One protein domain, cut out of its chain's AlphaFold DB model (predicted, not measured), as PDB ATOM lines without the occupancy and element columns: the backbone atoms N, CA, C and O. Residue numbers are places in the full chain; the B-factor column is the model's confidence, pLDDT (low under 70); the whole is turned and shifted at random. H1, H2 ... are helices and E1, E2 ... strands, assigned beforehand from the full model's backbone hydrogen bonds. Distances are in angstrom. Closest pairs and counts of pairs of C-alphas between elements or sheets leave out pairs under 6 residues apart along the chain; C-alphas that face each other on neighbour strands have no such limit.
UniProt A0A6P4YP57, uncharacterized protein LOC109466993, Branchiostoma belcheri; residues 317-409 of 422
ATOM      1  N   SER A 317     163.404 189.049 216.935       97.25
ATOM      2  CA  SER A 317     164.413 189.273 215.897       97.25
ATOM      3  C   SER A 317     165.039 190.667 215.978       97.25
ATOM      4  O   SER A 317     164.523 191.582 216.626       97.25
ATOM      5  N   THR A 318     166.131 190.883 215.239       97.50
ATOM      6  CA  THR A 318     166.711 192.226 215.080       97.50
ATOM      7  C   THR A 318     165.693 193.215 214.494       97.50
ATOM      8  O   THR A 318     165.695 194.395 214.852       97.50
ATOM      9  N   ILE A 319     164.807 192.751 213.608       96.69
ATOM     10  CA  ILE A 319     163.777 193.588 212.980       96.69
ATOM     11  C   ILE A 319     162.777 194.085 214.026       96.69
ATOM     12  O   ILE A 319     162.382 195.249 213.975       96.69
ATOM     13  N   ASP A 320     162.397 193.242 214.981       97.75
ATOM     14  CA  ASP A 320     161.429 193.611 216.015       97.75
ATOM     15  C   ASP A 320     162.014 194.665 216.956       97.75
ATOM     16  O   ASP A 320     161.403 195.712 217.154       97.75
ATOM     17  N   ILE A 321     163.281 194.513 217.354       98.12
ATOM     18  CA  ILE A 321     163.994 195.549 218.119       98.12
ATOM     19  C   ILE A 321     164.090 196.877 217.352       98.12
ATOM     20  O   ILE A 321     164.000 197.952 217.947       98.12
ATOM     21  N   LEU A 322     164.256 196.850 216.024       97.81
ATOM     22  CA  LEU A 322     164.250 198.071 215.210       97.81
ATOM     23  C   LEU A 322     162.858 198.720 215.132       97.81
ATOM     24  O   LEU A 322     162.766 199.952 215.108       97.81
ATOM     25  N   LYS A 323     161.777 197.931 215.111       97.62
ATOM     26  CA  LYS A 323     160.402 198.451 215.199       97.62
ATOM     27  C   LYS A 323     160.165 199.112 216.555       97.62
ATOM     28  O   LYS A 323     159.675 200.242 216.592       97.62
ATOM     29  N   ASP A 324     160.602 198.475 217.636       97.69
ATOM     30  CA  ASP A 324     160.495 199.016 218.992       97.69
ATOM     31  C   ASP A 324     161.318 200.296 219.147       97.69
ATOM     32  O   ASP A 324     160.844 201.288 219.700       97.69
ATOM     33  N   LEU A 325     162.518 200.340 218.562       97.81
ATOM     34  CA  LEU A 325     163.335 201.550 218.515       97.81
ATOM     35  C   LEU A 325     162.625 202.678 217.759       97.81
ATOM     36  O   LEU A 325     162.630 203.825 218.203       97.81
ATOM     37  N   ARG A 326     161.969 202.379 216.633       97.19
ATOM     38  CA  ARG A 326     161.155 203.367 215.908       97.19
ATOM     39  C   ARG A 326     159.981 203.859 216.762       97.19
ATOM     40  O   ARG A 326     159.714 205.064 216.760       97.19
ATOM     41  N   LYS A 327     159.296 202.965 217.481       97.50
ATOM     42  CA  LYS A 327     158.200 203.307 218.402       97.50
ATOM     43  C   LYS A 327     158.702 204.246 219.500       97.50
ATOM     44  O   LYS A 327     158.170 205.344 219.648       97.50
ATOM     45  N   TYR A 328     159.804 203.886 220.154       97.62
ATOM     46  CA  TYR A 328     160.476 204.704 221.162       97.62
ATOM     47  C   TYR A 328     160.823 206.107 220.639       97.62
ATOM     48  O   TYR A 328     160.468 207.114 221.247       97.62
ATOM     49  N   LEU A 329     161.453 206.203 219.465       96.69
ATOM     50  CA  LEU A 329     161.824 207.488 218.853       96.69
ATOM     51  C   LEU A 329     160.622 208.350 218.462       96.69
ATOM     52  O   LEU A 329     160.739 209.574 218.399       96.69
ATOM     53  N   THR A 330     159.481 207.731 218.169       95.75
ATOM     54  CA  THR A 330     158.250 208.454 217.836       95.75
ATOM     55  C   THR A 330     157.655 209.116 219.077       95.75
ATOM     56  O   THR A 330     157.201 210.253 218.990       95.75
ATOM     57  N   VAL A 331     157.734 208.452 220.234       94.75
ATOM     58  CA  VAL A 331     157.243 208.974 221.520       94.75
ATOM     59  C   VAL A 331     158.214 209.989 222.135       94.75
ATOM     60  O   VAL A 331     157.798 211.053 222.578       94.75
ATOM     61  N   HIS A 332     159.515 209.687 222.137       93.38
ATOM     62  CA  HIS A 332     160.538 210.498 222.815       93.38
ATOM     63  C   HIS A 332     161.235 211.519 221.899       93.38
ATOM     64  O   HIS A 332     161.922 212.424 222.365       93.38
ATOM     65  N   GLY A 333     161.038 211.420 220.583       93.38
ATOM     66  CA  GLY A 333     161.532 212.376 219.597       93.38
ATOM     67  C   GLY A 333     162.841 211.970 218.909       93.38
ATOM     68  O   GLY A 333     163.862 211.669 219.523       93.38
ATOM     69  N   TRP A 334     162.853 212.100 217.582       93.69
ATOM     70  CA  TRP A 334     163.943 211.689 216.681       93.69
ATOM     71  C   TRP A 334     165.259 212.472 216.790       93.69
ATOM     72  O   TRP A 334     166.265 212.085 216.184       93.69
ATOM     73  N   ARG A 335     165.240 213.615 217.483       91.19
ATOM     74  CA  ARG A 335     166.404 214.498 217.660       91.19
ATOM     75  C   ARG A 335     167.098 214.292 219.003       91.19
ATOM     76  O   ARG A 335     168.201 214.797 219.185       91.19
ATOM     77  N   GLN A 336     166.462 213.584 219.933       91.44
ATOM     78  CA  GLN A 336     167.017 213.373 221.261       91.44
ATOM     79  C   GLN A 336     168.064 212.257 221.243       91.44
ATOM     80  O   GLN A 336     167.981 211.301 220.469       91.44
ATOM     81  N   LYS A 337     169.081 212.389 222.101       92.69
ATOM     82  CA  LYS A 337     170.083 211.341 222.293       92.69
ATOM     83  C   LYS A 337     169.443 210.191 223.064       92.69
ATOM     84  O   LYS A 337     169.039 210.372 224.207       92.69
ATOM     85  N   VAL A 338     169.404 209.012 222.453       95.81
ATOM     86  CA  VAL A 338     168.900 207.795 223.097       95.81
ATOM     87  C   VAL A 338     170.005 207.185 223.956       95.81
ATOM     88  O   VAL A 338     171.090 206.895 223.445       95.81
ATOM     89  N   LYS A 339     169.747 207.015 225.255       95.69
ATOM     90  CA  LYS A 339     170.602 206.215 226.142       95.69
ATOM     91  C   LYS A 339     170.211 204.746 226.026       95.69
ATOM     92  O   LYS A 339     169.037 204.432 225.833       95.69
ATOM     93  N   LEU A 340     171.196 203.856 226.120       96.12
ATOM     94  CA  LEU A 340     170.953 202.423 225.982       96.12
ATOM     95  C   LEU A 340     170.085 201.907 227.132       96.12
ATOM     96  O   LEU A 340     169.169 201.136 226.893       96.12
ATOM     97  N   GLU A 341     170.340 202.365 228.351       96.12
ATOM     98  CA  GLU A 341     169.642 201.939 229.563       96.12
ATOM     99  C   GLU A 341     168.149 202.280 229.493       96.12
ATOM    100  O   GLU A 341     167.310 201.414 229.727       96.12
ATOM    101  N   ASP A 342     167.827 203.509 229.077       96.38
ATOM    102  CA  ASP A 342     166.445 203.972 228.910       96.38
ATOM    103  C   ASP A 342     165.712 203.149 227.838       96.38
ATOM    104  O   ASP A 342     164.552 202.775 228.012       96.38
ATOM    105  N   PHE A 343     166.401 202.820 226.738       97.44
ATOM    106  CA  PHE A 343     165.827 201.993 225.680       97.44
ATOM    107  C   PHE A 343     165.654 200.527 226.106       97.44
ATOM    108  O   PHE A 343     164.626 199.927 225.807       97.44
ATOM    109  N   MET A 344     166.604 199.946 226.843       97.44
ATOM    110  CA  MET A 344     166.460 198.587 227.383       97.44
ATOM    111  C   MET A 344     165.308 198.505 228.396       97.44
ATOM    112  O   MET A 344     164.581 197.517 228.408       97.44
ATOM    113  N   GLU A 345     165.095 199.543 229.210       96.94
ATOM    114  CA  GLU A 345     163.943 199.622 230.117       96.94
ATOM    115  C   GLU A 345     162.621 199.785 229.356       96.94
ATOM    116  O   GLU A 345     161.602 199.216 229.753       96.94
ATOM    117  N   PHE A 346     162.623 200.515 228.238       97.25
ATOM    118  CA  PHE A 346     161.478 200.554 227.330       97.25
ATOM    119  C   PHE A 346     161.164 199.163 226.764       97.25
ATOM    120  O   PHE A 346     160.020 198.731 226.855       97.25
ATOM    121  N   LEU A 347     162.168 198.432 226.264       97.19
ATOM    122  CA  LEU A 347     161.988 197.065 225.760       97.19
ATOM    123  C   LEU A 347     161.462 196.120 226.845       97.19
ATOM    124  O   LEU A 347     160.568 195.324 226.587       97.19
ATOM    125  N   ARG A 348     161.971 196.240 228.076       96.75
ATOM    126  CA  ARG A 348     161.485 195.462 229.222       96.75
ATOM    127  C   ARG A 348     159.979 195.642 229.429       96.75
ATOM    128  O   ARG A 348     159.285 194.667 229.687       96.75
ATOM    129  N   LYS A 349     159.489 196.883 229.335       96.69
ATOM    130  CA  LYS A 349     158.064 197.215 229.487       96.69
ATOM    131  C   LYS A 349     157.234 196.770 228.288       96.69
ATOM    132  O   LYS A 349     156.145 196.258 228.492       96.69
ATOM    133  N   GLU A 350     157.745 196.964 227.077       95.94
ATOM    134  CA  GLU A 350     157.056 196.601 225.834       95.94
ATOM    135  C   GLU A 350     156.828 195.087 225.724       95.94
ATOM    136  O   GLU A 350     155.773 194.661 225.271       95.94
ATOM    137  N   HIS A 351     157.795 194.286 226.181       95.12
ATOM    138  CA  HIS A 351     157.755 192.819 226.137       95.12
ATOM    139  C   HIS A 351     157.374 192.173 227.481       95.12
ATOM    140  O   HIS A 351     157.475 190.959 227.626       95.12
ATOM    141  N   GLU A 352     156.981 192.972 228.479       95.00
ATOM    142  CA  GLU A 352     156.510 192.524 229.802       95.00
ATOM    143  C   GLU A 352     157.439 191.534 230.543       95.00
ATOM    144  O   GLU A 352     157.000 190.692 231.328       95.00
ATOM    145  N   VAL A 353     158.755 191.654 230.349       94.38
ATOM    146  CA  VAL A 353     159.745 190.782 231.002       94.38
ATOM    147  C   VAL A 353     160.210 191.336 232.353       94.38
ATOM    148  O   VAL A 353     160.178 192.544 232.623       94.38
ATOM    149  N   LYS A 354     160.694 190.458 233.241       92.81
ATOM    150  CA  LYS A 354     161.155 190.873 234.580       92.81
ATOM    151  C   LYS A 354     162.464 191.643 234.496       92.81
ATOM    152  O   LYS A 354     162.669 192.608 235.229       92.81
ATOM    153  N   SER A 355     163.336 191.221 233.588       94.56
ATOM    154  CA  SER A 355     164.648 191.811 233.360       94.56
ATOM    155  C   SER A 355     164.866 192.042 231.865       94.56
ATOM    156  O   SER A 355     164.553 191.158 231.072       94.56
ATOM    157  N   PRO A 356     165.466 193.172 231.448       94.75
ATOM    158  CA  PRO A 356     165.749 193.428 230.033       94.75
ATOM    159  C   PRO A 356     166.682 192.374 229.410       94.75
ATOM    160  O   PRO A 356     166.673 192.176 228.198       94.75
ATOM    161  N   TYR A 357     167.477 191.672 230.227       95.88
ATOM    162  CA  TYR A 357     168.365 190.603 229.764       95.88
ATOM    163  C   TYR A 357     167.630 189.297 229.433       95.88
ATOM    164  O   TYR A 357     168.177 188.472 228.706       95.88
ATOM    165  N   GLU A 358     166.396 189.112 229.918       96.06
ATOM    166  CA  GLU A 358     165.542 187.965 229.563       96.06
ATOM    167  C   GLU A 358     165.071 188.023 228.106       96.06
ATOM    168  O   GLU A 358     164.654 187.008 227.571       96.06
ATOM    169  N   LEU A 359     165.210 189.166 227.427       96.12
ATOM    170  CA  LEU A 359     164.927 189.278 225.992       96.12
ATOM    171  C   LEU A 359     165.977 188.574 225.124       96.12
ATOM    172  O   LEU A 359     165.757 188.360 223.937       96.12
ATOM    173  N   GLY A 360     167.157 188.267 225.675       96.75
ATOM    174  CA  GLY A 360     168.257 187.700 224.891       96.75
ATOM    175  C   GLY A 360     168.806 188.668 223.842       96.75
ATOM    176  O   GLY A 360     169.308 188.236 222.808       96.75
ATOM    177  N   VAL A 361     168.723 189.976 224.090       97.44
ATOM    178  CA  VAL A 361     169.141 191.017 223.145       97.44
ATOM    179  C   VAL A 361     170.462 191.640 223.586       97.44
ATOM    180  O   VAL A 361     170.640 192.030 224.739       97.44
ATOM    181  N   ARG A 362     171.384 191.802 222.636       97.00
ATOM    182  CA  ARG A 362     172.615 192.577 222.790       97.00
ATOM    183  C   ARG A 362     172.620 193.735 221.801       97.00
ATOM    184  O   ARG A 362     172.622 193.524 220.591       97.00
ATOM    185  N   ILE A 363     172.715 194.957 222.319       97.25
ATOM    186  CA  ILE A 363     172.832 196.179 221.513       97.25
ATOM    187  C   ILE A 363     174.204 196.798 221.771       97.25
ATOM    188  O   ILE A 363     174.483 197.268 222.871       97.25
ATOM    189  N   SER A 364     175.069 196.802 220.759       95.12
ATOM    190  CA  SER A 364     176.384 197.448 220.831       95.12
ATOM    191  C   SER A 364     176.328 198.922 220.430       95.12
ATOM    192  O   SER A 364     177.125 199.722 220.915       95.12
ATOM    193  N   SER A 365     175.376 199.307 219.572       95.38
ATOM    194  CA  SER A 365     175.190 200.702 219.168       95.38
ATOM    195  C   SER A 365     173.748 201.011 218.779       95.38
ATOM    196  O   SER A 365     173.294 200.691 217.678       95.38
ATOM    197  N   VAL A 366     173.049 201.733 219.659       96.44
ATOM    198  CA  VAL A 366     171.709 202.269 219.371       96.44
ATOM    199  C   VAL A 366     171.764 203.237 218.187       96.44
ATOM    200  O   VAL A 366     170.905 203.197 217.314       96.44
ATOM    201  N   ALA A 367     172.811 204.066 218.100       95.31
ATOM    202  CA  ALA A 367     172.970 205.049 217.029       95.31
ATOM    203  C   ALA A 367     173.015 204.408 215.631       95.31
ATOM    204  O   ALA A 367     172.425 204.952 214.696       95.31
ATOM    205  N   LEU A 368     173.659 203.241 215.491       96.06
ATOM    206  CA  LEU A 368     173.638 202.487 214.236       96.06
ATOM    207  C   LEU A 368     172.225 201.988 213.910       96.06
ATOM    208  O   LEU A 368     171.794 202.136 212.771       96.06
ATOM    209  N   GLY A 369     171.473 201.494 214.900       96.06
ATOM    210  CA  GLY A 369     170.058 201.143 214.723       96.06
ATOM    211  C   GLY A 369     169.211 202.328 214.238       96.06
ATOM    212  O   GLY A 369     168.490 202.215 213.249       96.06
ATOM    213  N   ILE A 370     169.377 203.508 214.850       96.62
ATOM    214  CA  ILE A 370     168.707 204.748 214.412       96.62
ATOM    215  C   ILE A 370     169.092 205.094 212.967       96.62
ATOM    216  O   ILE A 370     168.233 205.489 212.176       96.62
ATOM    217  N   SER A 371     170.374 204.962 212.614       96.50
ATOM    218  CA  SER A 371     170.862 205.229 211.259       96.50
ATOM    219  C   SER A 371     170.209 204.305 210.235       96.50
ATOM    220  O   SER A 371     169.747 204.790 209.206       96.50
ATOM    221  N   VAL A 372     170.117 203.004 210.526       96.19
ATOM    222  CA  VAL A 372     169.445 202.023 209.660       96.19
ATOM    223  C   VAL A 372     167.986 202.416 209.433       96.19
ATOM    224  O   VAL A 372     167.545 202.473 208.286       96.19
ATOM    225  N   ILE A 373     167.259 202.782 210.493       96.75
ATOM    226  CA  ILE A 373     165.852 203.195 210.382       96.75
ATOM    227  C   ILE A 373     165.713 204.466 209.531       96.75
ATOM    228  O   ILE A 373     164.853 204.528 208.653       96.75
ATOM    229  N   LYS A 374     166.565 205.477 209.744       95.88
ATOM    230  CA  LYS A 374     166.543 206.722 208.954       95.88
ATOM    231  C   LYS A 374     166.834 206.472 207.476       95.88
ATOM    232  O   LYS A 374     166.171 207.057 206.620       95.88
ATOM    233  N   THR A 375     167.808 205.614 207.178       96.38
ATOM    234  CA  THR A 375     168.143 205.222 205.805       96.38
ATOM    235  C   THR A 375     166.972 204.492 205.154       96.38
ATOM    236  O   THR A 375     166.554 204.884 204.067       96.38
ATOM    237  N   ALA A 376     166.364 203.522 205.842       95.38
ATOM    238  CA  ALA A 376     165.184 202.812 205.349       95.38
ATOM    239  C   ALA A 376     164.016 203.770 205.047       95.38
ATOM    240  O   ALA A 376     163.457 203.725 203.956       95.38
ATOM    241  N   GLN A 377     163.713 204.708 205.950       94.62
ATOM    242  CA  GLN A 377     162.666 205.718 205.740       94.62
ATOM    243  C   GLN A 377     162.955 206.652 204.560       94.62
ATOM    244  O   GLN A 377     162.032 207.096 203.878       94.62
ATOM    245  N   ARG A 378     164.224 207.009 204.330       95.50
ATOM    246  CA  ARG A 378     164.612 207.821 203.172       95.50
ATOM    247  C   ARG A 378     164.357 207.054 201.875       95.50
ATOM    248  O   ARG A 378     163.724 207.612 200.985       95.50
ATOM    249  N   HIS A 379     164.802 205.802 201.798       96.44
ATOM    250  CA  HIS A 379     164.574 204.961 200.623       96.44
ATOM    251  C   HIS A 379     163.085 204.711 200.377       96.44
ATOM    252  O   HIS A 379     162.629 204.837 199.248       96.44
ATOM    253  N   GLU A 380     162.304 204.440 201.423       94.88
ATOM    254  CA  GLU A 380     160.851 204.276 201.318       94.88
ATOM    255  C   GLU A 380     160.186 205.516 200.697       94.88
ATOM    256  O   GLU A 380     159.370 205.397 199.779       94.88
ATOM    257  N   LYS A 381     160.573 206.719 201.138       95.75
ATOM    258  CA  LYS A 381     160.067 207.983 200.578       95.75
ATOM    259  C   LYS A 381     160.472 208.183 199.123       95.75
ATOM    260  O   LYS A 381     159.641 208.613 198.328       95.75
ATOM    261  N   GLU A 382     161.722 207.890 198.782       96.50
ATOM    262  CA  GLU A 382     162.238 208.002 197.416       96.50
ATOM    263  C   GLU A 382     161.486 207.065 196.466       96.50
ATOM    264  O   GLU A 382     160.912 207.519 195.480       96.50
ATOM    265  N   VAL A 383     161.382 205.782 196.823       96.62
ATOM    266  CA  VAL A 383     160.632 204.782 196.054       96.62
ATOM    267  C   VAL A 383     159.171 205.199 195.907       96.62
ATOM    268  O   VAL A 383     158.648 205.201 194.798       96.62
ATOM    269  N   THR A 384     158.519 205.617 196.994       96.75
ATOM    270  CA  THR A 384     157.115 206.058 196.955       96.75
ATOM    271  C   THR A 384     156.925 207.264 196.038       96.75
ATOM    272  O   THR A 384     155.958 207.320 195.284       96.75
ATOM    273  N   THR A 385     157.846 208.228 196.079       96.69
ATOM    274  CA  THR A 385     157.797 209.421 195.224       96.69
ATOM    275  C   THR A 385     157.962 209.039 193.757       96.69
ATOM    276  O   THR A 385     157.164 209.467 192.926       96.69
ATOM    277  N   ASN A 386     158.924 208.168 193.448       96.56
ATOM    278  CA  ASN A 386     159.170 207.687 192.090       96.56
ATOM    279  C   ASN A 386     157.976 206.896 191.540       96.56
ATOM    280  O   ASN A 386     157.557 207.128 190.410       96.56
ATOM    281  N   VAL A 387     157.387 206.003 192.342       97.06
ATOM    282  CA  VAL A 387     156.192 205.237 191.955       97.06
ATOM    283  C   VAL A 387     155.005 206.167 191.706       97.06
ATOM    284  O   VAL A 387     154.330 206.022 190.693       97.06
ATOM    285  N   ARG A 388     154.772 207.157 192.577       96.50
ATOM    286  CA  ARG A 388     153.699 208.147 192.385       96.50
ATOM    287  C   ARG A 388     153.891 208.968 191.114       96.50
ATOM    288  O   ARG A 388     152.927 209.152 190.382       96.50
ATOM    289  N   ALA A 389     155.109 209.431 190.846       96.31
ATOM    290  CA  ALA A 389     155.419 210.181 189.633       96.31
ATOM    291  C   ALA A 389     155.198 209.333 188.374       96.31
ATOM    292  O   ALA A 389     154.609 209.810 187.409       96.31
ATOM    293  N   ARG A 390     155.609 208.059 188.403       96.69
ATOM    294  CA  ARG A 390     155.429 207.149 187.268       96.69
ATOM    295  C   ARG A 390     153.957 206.851 186.996       96.69
ATOM    296  O   ARG A 390     153.527 206.968 185.861       96.69
ATOM    297  N   LEU A 391     153.183 206.556 188.042       96.94
ATOM    298  CA  LEU A 391     151.737 206.351 187.923       96.94
ATOM    299  C   LEU A 391     151.017 207.609 187.420       96.94
ATOM    300  O   LEU A 391     150.103 207.501 186.614       96.94
ATOM    301  N   ALA A 392     151.427 208.800 187.864       96.12
ATOM    302  CA  ALA A 392     150.861 210.055 187.370       96.12
ATOM    303  C   ALA A 392     151.129 210.255 185.870       96.12
ATOM    304  O   ALA A 392     150.202 210.581 185.137       96.12
ATOM    305  N   ALA A 393     152.358 209.991 185.415       96.44
ATOM    306  CA  ALA A 393     152.714 210.077 184.001       96.44
ATOM    307  C   ALA A 393     151.969 209.037 183.142       96.44
ATOM    308  O   ALA A 393     151.502 209.362 182.056       96.44
ATOM    309  N   GLU A 394     151.819 207.804 183.637       96.50
ATOM    310  CA  GLU A 394     151.033 206.754 182.970       96.50
ATOM    311  C   GLU A 394     149.553 207.176 182.836       96.50
ATOM    312  O   GLU A 394     148.977 207.076 181.754       96.50
ATOM    313  N   MET A 395     148.950 207.739 183.893       96.62
ATOM    314  CA  MET A 395     147.575 208.258 183.838       96.62
ATOM    315  C   MET A 395     147.418 209.436 182.869       96.62
ATOM    316  O   MET A 395     146.411 209.515 182.169       96.62
ATOM    317  N   GLU A 396     148.381 210.359 182.828       96.62
ATOM    318  CA  GLU A 396     148.358 211.501 181.907       96.62
ATOM    319  C   GLU A 396     148.394 211.032 180.447       96.62
ATOM    320  O   GLU A 396     147.552 211.446 179.648       96.62
ATOM    321  N   GLN A 397     149.264 210.069 180.127       95.75
ATOM    322  CA  GLN A 397     149.318 209.447 178.802       95.75
ATOM    323  C   GLN A 397     148.003 208.755 178.426       95.75
ATOM    324  O   GLN A 397     147.534 208.893 177.294       95.75
ATOM    325  N   ASP A 398     147.378 208.032 179.355       95.31
ATOM    326  CA  ASP A 398     146.087 207.386 179.109       95.31
ATOM    327  C   ASP A 398     144.977 208.414 178.849       95.31
ATOM    328  O   ASP A 398     144.181 208.243 177.920       95.31
ATOM    329  N   ILE A 399     144.936 209.508 179.618       96.06
ATOM    330  CA  ILE A 399     143.979 210.606 179.417       96.06
ATOM    331  C   ILE A 399     144.171 211.227 178.032       96.06
ATOM    332  O   ILE A 399     143.198 211.361 177.287       96.06
ATOM    333  N   GLU A 400     145.404 211.554 177.649       95.75
ATOM    334  CA  GLU A 400     145.715 212.111 176.329       95.75
ATOM    335  C   GLU A 400     145.270 211.176 175.200       95.75
ATOM    336  O   GLU A 400     144.604 211.604 174.252       95.75
ATOM    337  N   GLN A 401     145.549 209.876 175.319       94.88
ATOM    338  CA  GLN A 401     145.110 208.886 174.338       94.88
ATOM    339  C   GLN A 401     143.582 208.810 174.230       94.88
ATOM    340  O   GLN A 401     143.050 208.673 173.123       94.88
ATOM    341  N   GLN A 402     142.854 208.892 175.348       94.44
ATOM    342  CA  GLN A 402     141.389 208.916 175.333       94.44
ATOM    343  C   GLN A 402     140.853 210.205 174.708       94.44
ATOM    344  O   GLN A 402     139.952 210.139 173.871       94.44
ATOM    345  N   LEU A 403     141.436 211.363 175.027       94.25
ATOM    346  CA  LEU A 403     141.056 212.646 174.429       94.25
ATOM    347  C   LEU A 403     141.260 212.641 172.911       94.25
ATOM    348  O   LEU A 403     140.372 213.065 172.170       94.25
ATOM    349  N   VAL A 404     142.374 212.088 172.425       94.12
ATOM    350  CA  VAL A 404     142.626 211.920 170.985       94.12
ATOM    351  C   VAL A 404     141.581 211.003 170.342       94.12
ATOM    352  O   VAL A 404     141.068 211.319 169.264       94.12
ATOM    353  N   LYS A 405     141.211 209.892 170.995       93.19
ATOM    354  CA  LYS A 405     140.156 208.983 170.507       93.19
ATOM    355  C   LYS A 405     138.792 209.673 170.445       93.19
ATOM    356  O   LYS A 405     138.091 209.518 169.448       93.19
ATOM    357  N   VAL A 406     138.419 210.437 171.473       93.94
ATOM    358  CA  VAL A 406     137.158 211.196 171.508       93.94
ATOM    359  C   VAL A 406     137.142 212.258 170.415       93.94
ATOM    360  O   VAL A 406     136.197 212.293 169.632       93.94
ATOM    361  N   LYS A 407     138.209 213.056 170.289       92.50
ATOM    362  CA  LYS A 407     138.339 214.075 169.238       92.50
ATOM    363  C   LYS A 407     138.140 213.474 167.847       92.50
ATOM    364  O   LYS A 407     137.392 214.027 167.048       92.50
ATOM    365  N   ARG A 408     138.762 212.323 167.571       90.56
ATOM    366  CA  ARG A 408     138.597 211.612 166.295       90.56
ATOM    367  C   ARG A 408     137.142 211.198 166.051       90.56
ATOM    368  O   ARG A 408     136.641 211.433 164.961       90.56
ATOM    369  N   LYS A 409     136.466 210.625 167.053       90.62
ATOM    370  CA  LYS A 409     135.056 210.212 166.942       90.62
ATOM    371  C   LYS A 409     134.111 211.389 166.698       90.62
ATOM    372  O   LYS A 409     133.216 211.274 165.876       90.62
TER     373      LYS A 409
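AT A GLANCE: This is residues 317 to 409 of the 422 residues of the protein "uncharacterized protein LOC109466993" of Branchiostoma belcheri (UniProt A0A6P4YP57). One very long helix, H4, sticks out as an arm from a small compact head in which H1 crosses the near end of H4 and H2 packs on H1, with the short H3 beside H2. Residues 375 to 409 of H4 stand free and make most of the length. The printed part has 93 residues, with four named helices and one named strand in the order H1, H2, H3, E1, H4, and is mostly helix. The whole is extended, with a radius of gyration of the C-alphas of 22.6 A and spans of 75 by 24 by 20 A.

HOW THE PARTS SIT: H4, residues 366 to 409, touches H1, residues 318 to 332, about perpendicular at 88 degrees. H4 touches H1 with residues 369 to 373 alone, and H1 touches H4 with residues 322 to 326 alone; the closest C-alphas, of Leu 322 and Gly 369, are 6.6 A apart. With residues 324 to 328 alone, H1 touches H2, residues 340 to 350, about perpendicular at 80 degrees; the closest C-alphas, of Asp 324 and Leu 347, are 7.2 A apart. H2 touches H3, residues 356 to 359, where the closest C-alphas, of Arg 348 and Pro 356, are 4.8 A apart. H1 and H3 are apart. E1, residues 361 to 363, pairs with no named strand and is near H1. In H1, H2 and H4 every O i to N i+4 pair is within hydrogen-bond range; H3 is too short for such a pair.

IN THESE COORDINATES: H4 runs 64.5 A from C-alpha 366 at (171.709, 202.269, 219.371) to C-alpha 409 at (135.056, 210.212, 166.942). H1 begins at C-alpha 318, (166.711, 192.226, 215.080), and is 20.8 A long. H2 measures 15.1 A, H3 5.9 A and E1 6.6 A from first to last C-alpha.

THE WHOLE: The two C-alphas farthest apart, of Lys 354 and Lys 409, are 75.0 A apart. Without residues 375 to 409, the body spans 29 by 19 by 16 A. The printed part has no cut, and no link is long. The mean pLDDT of the printed part is 95.8, and no printed residue is under 70.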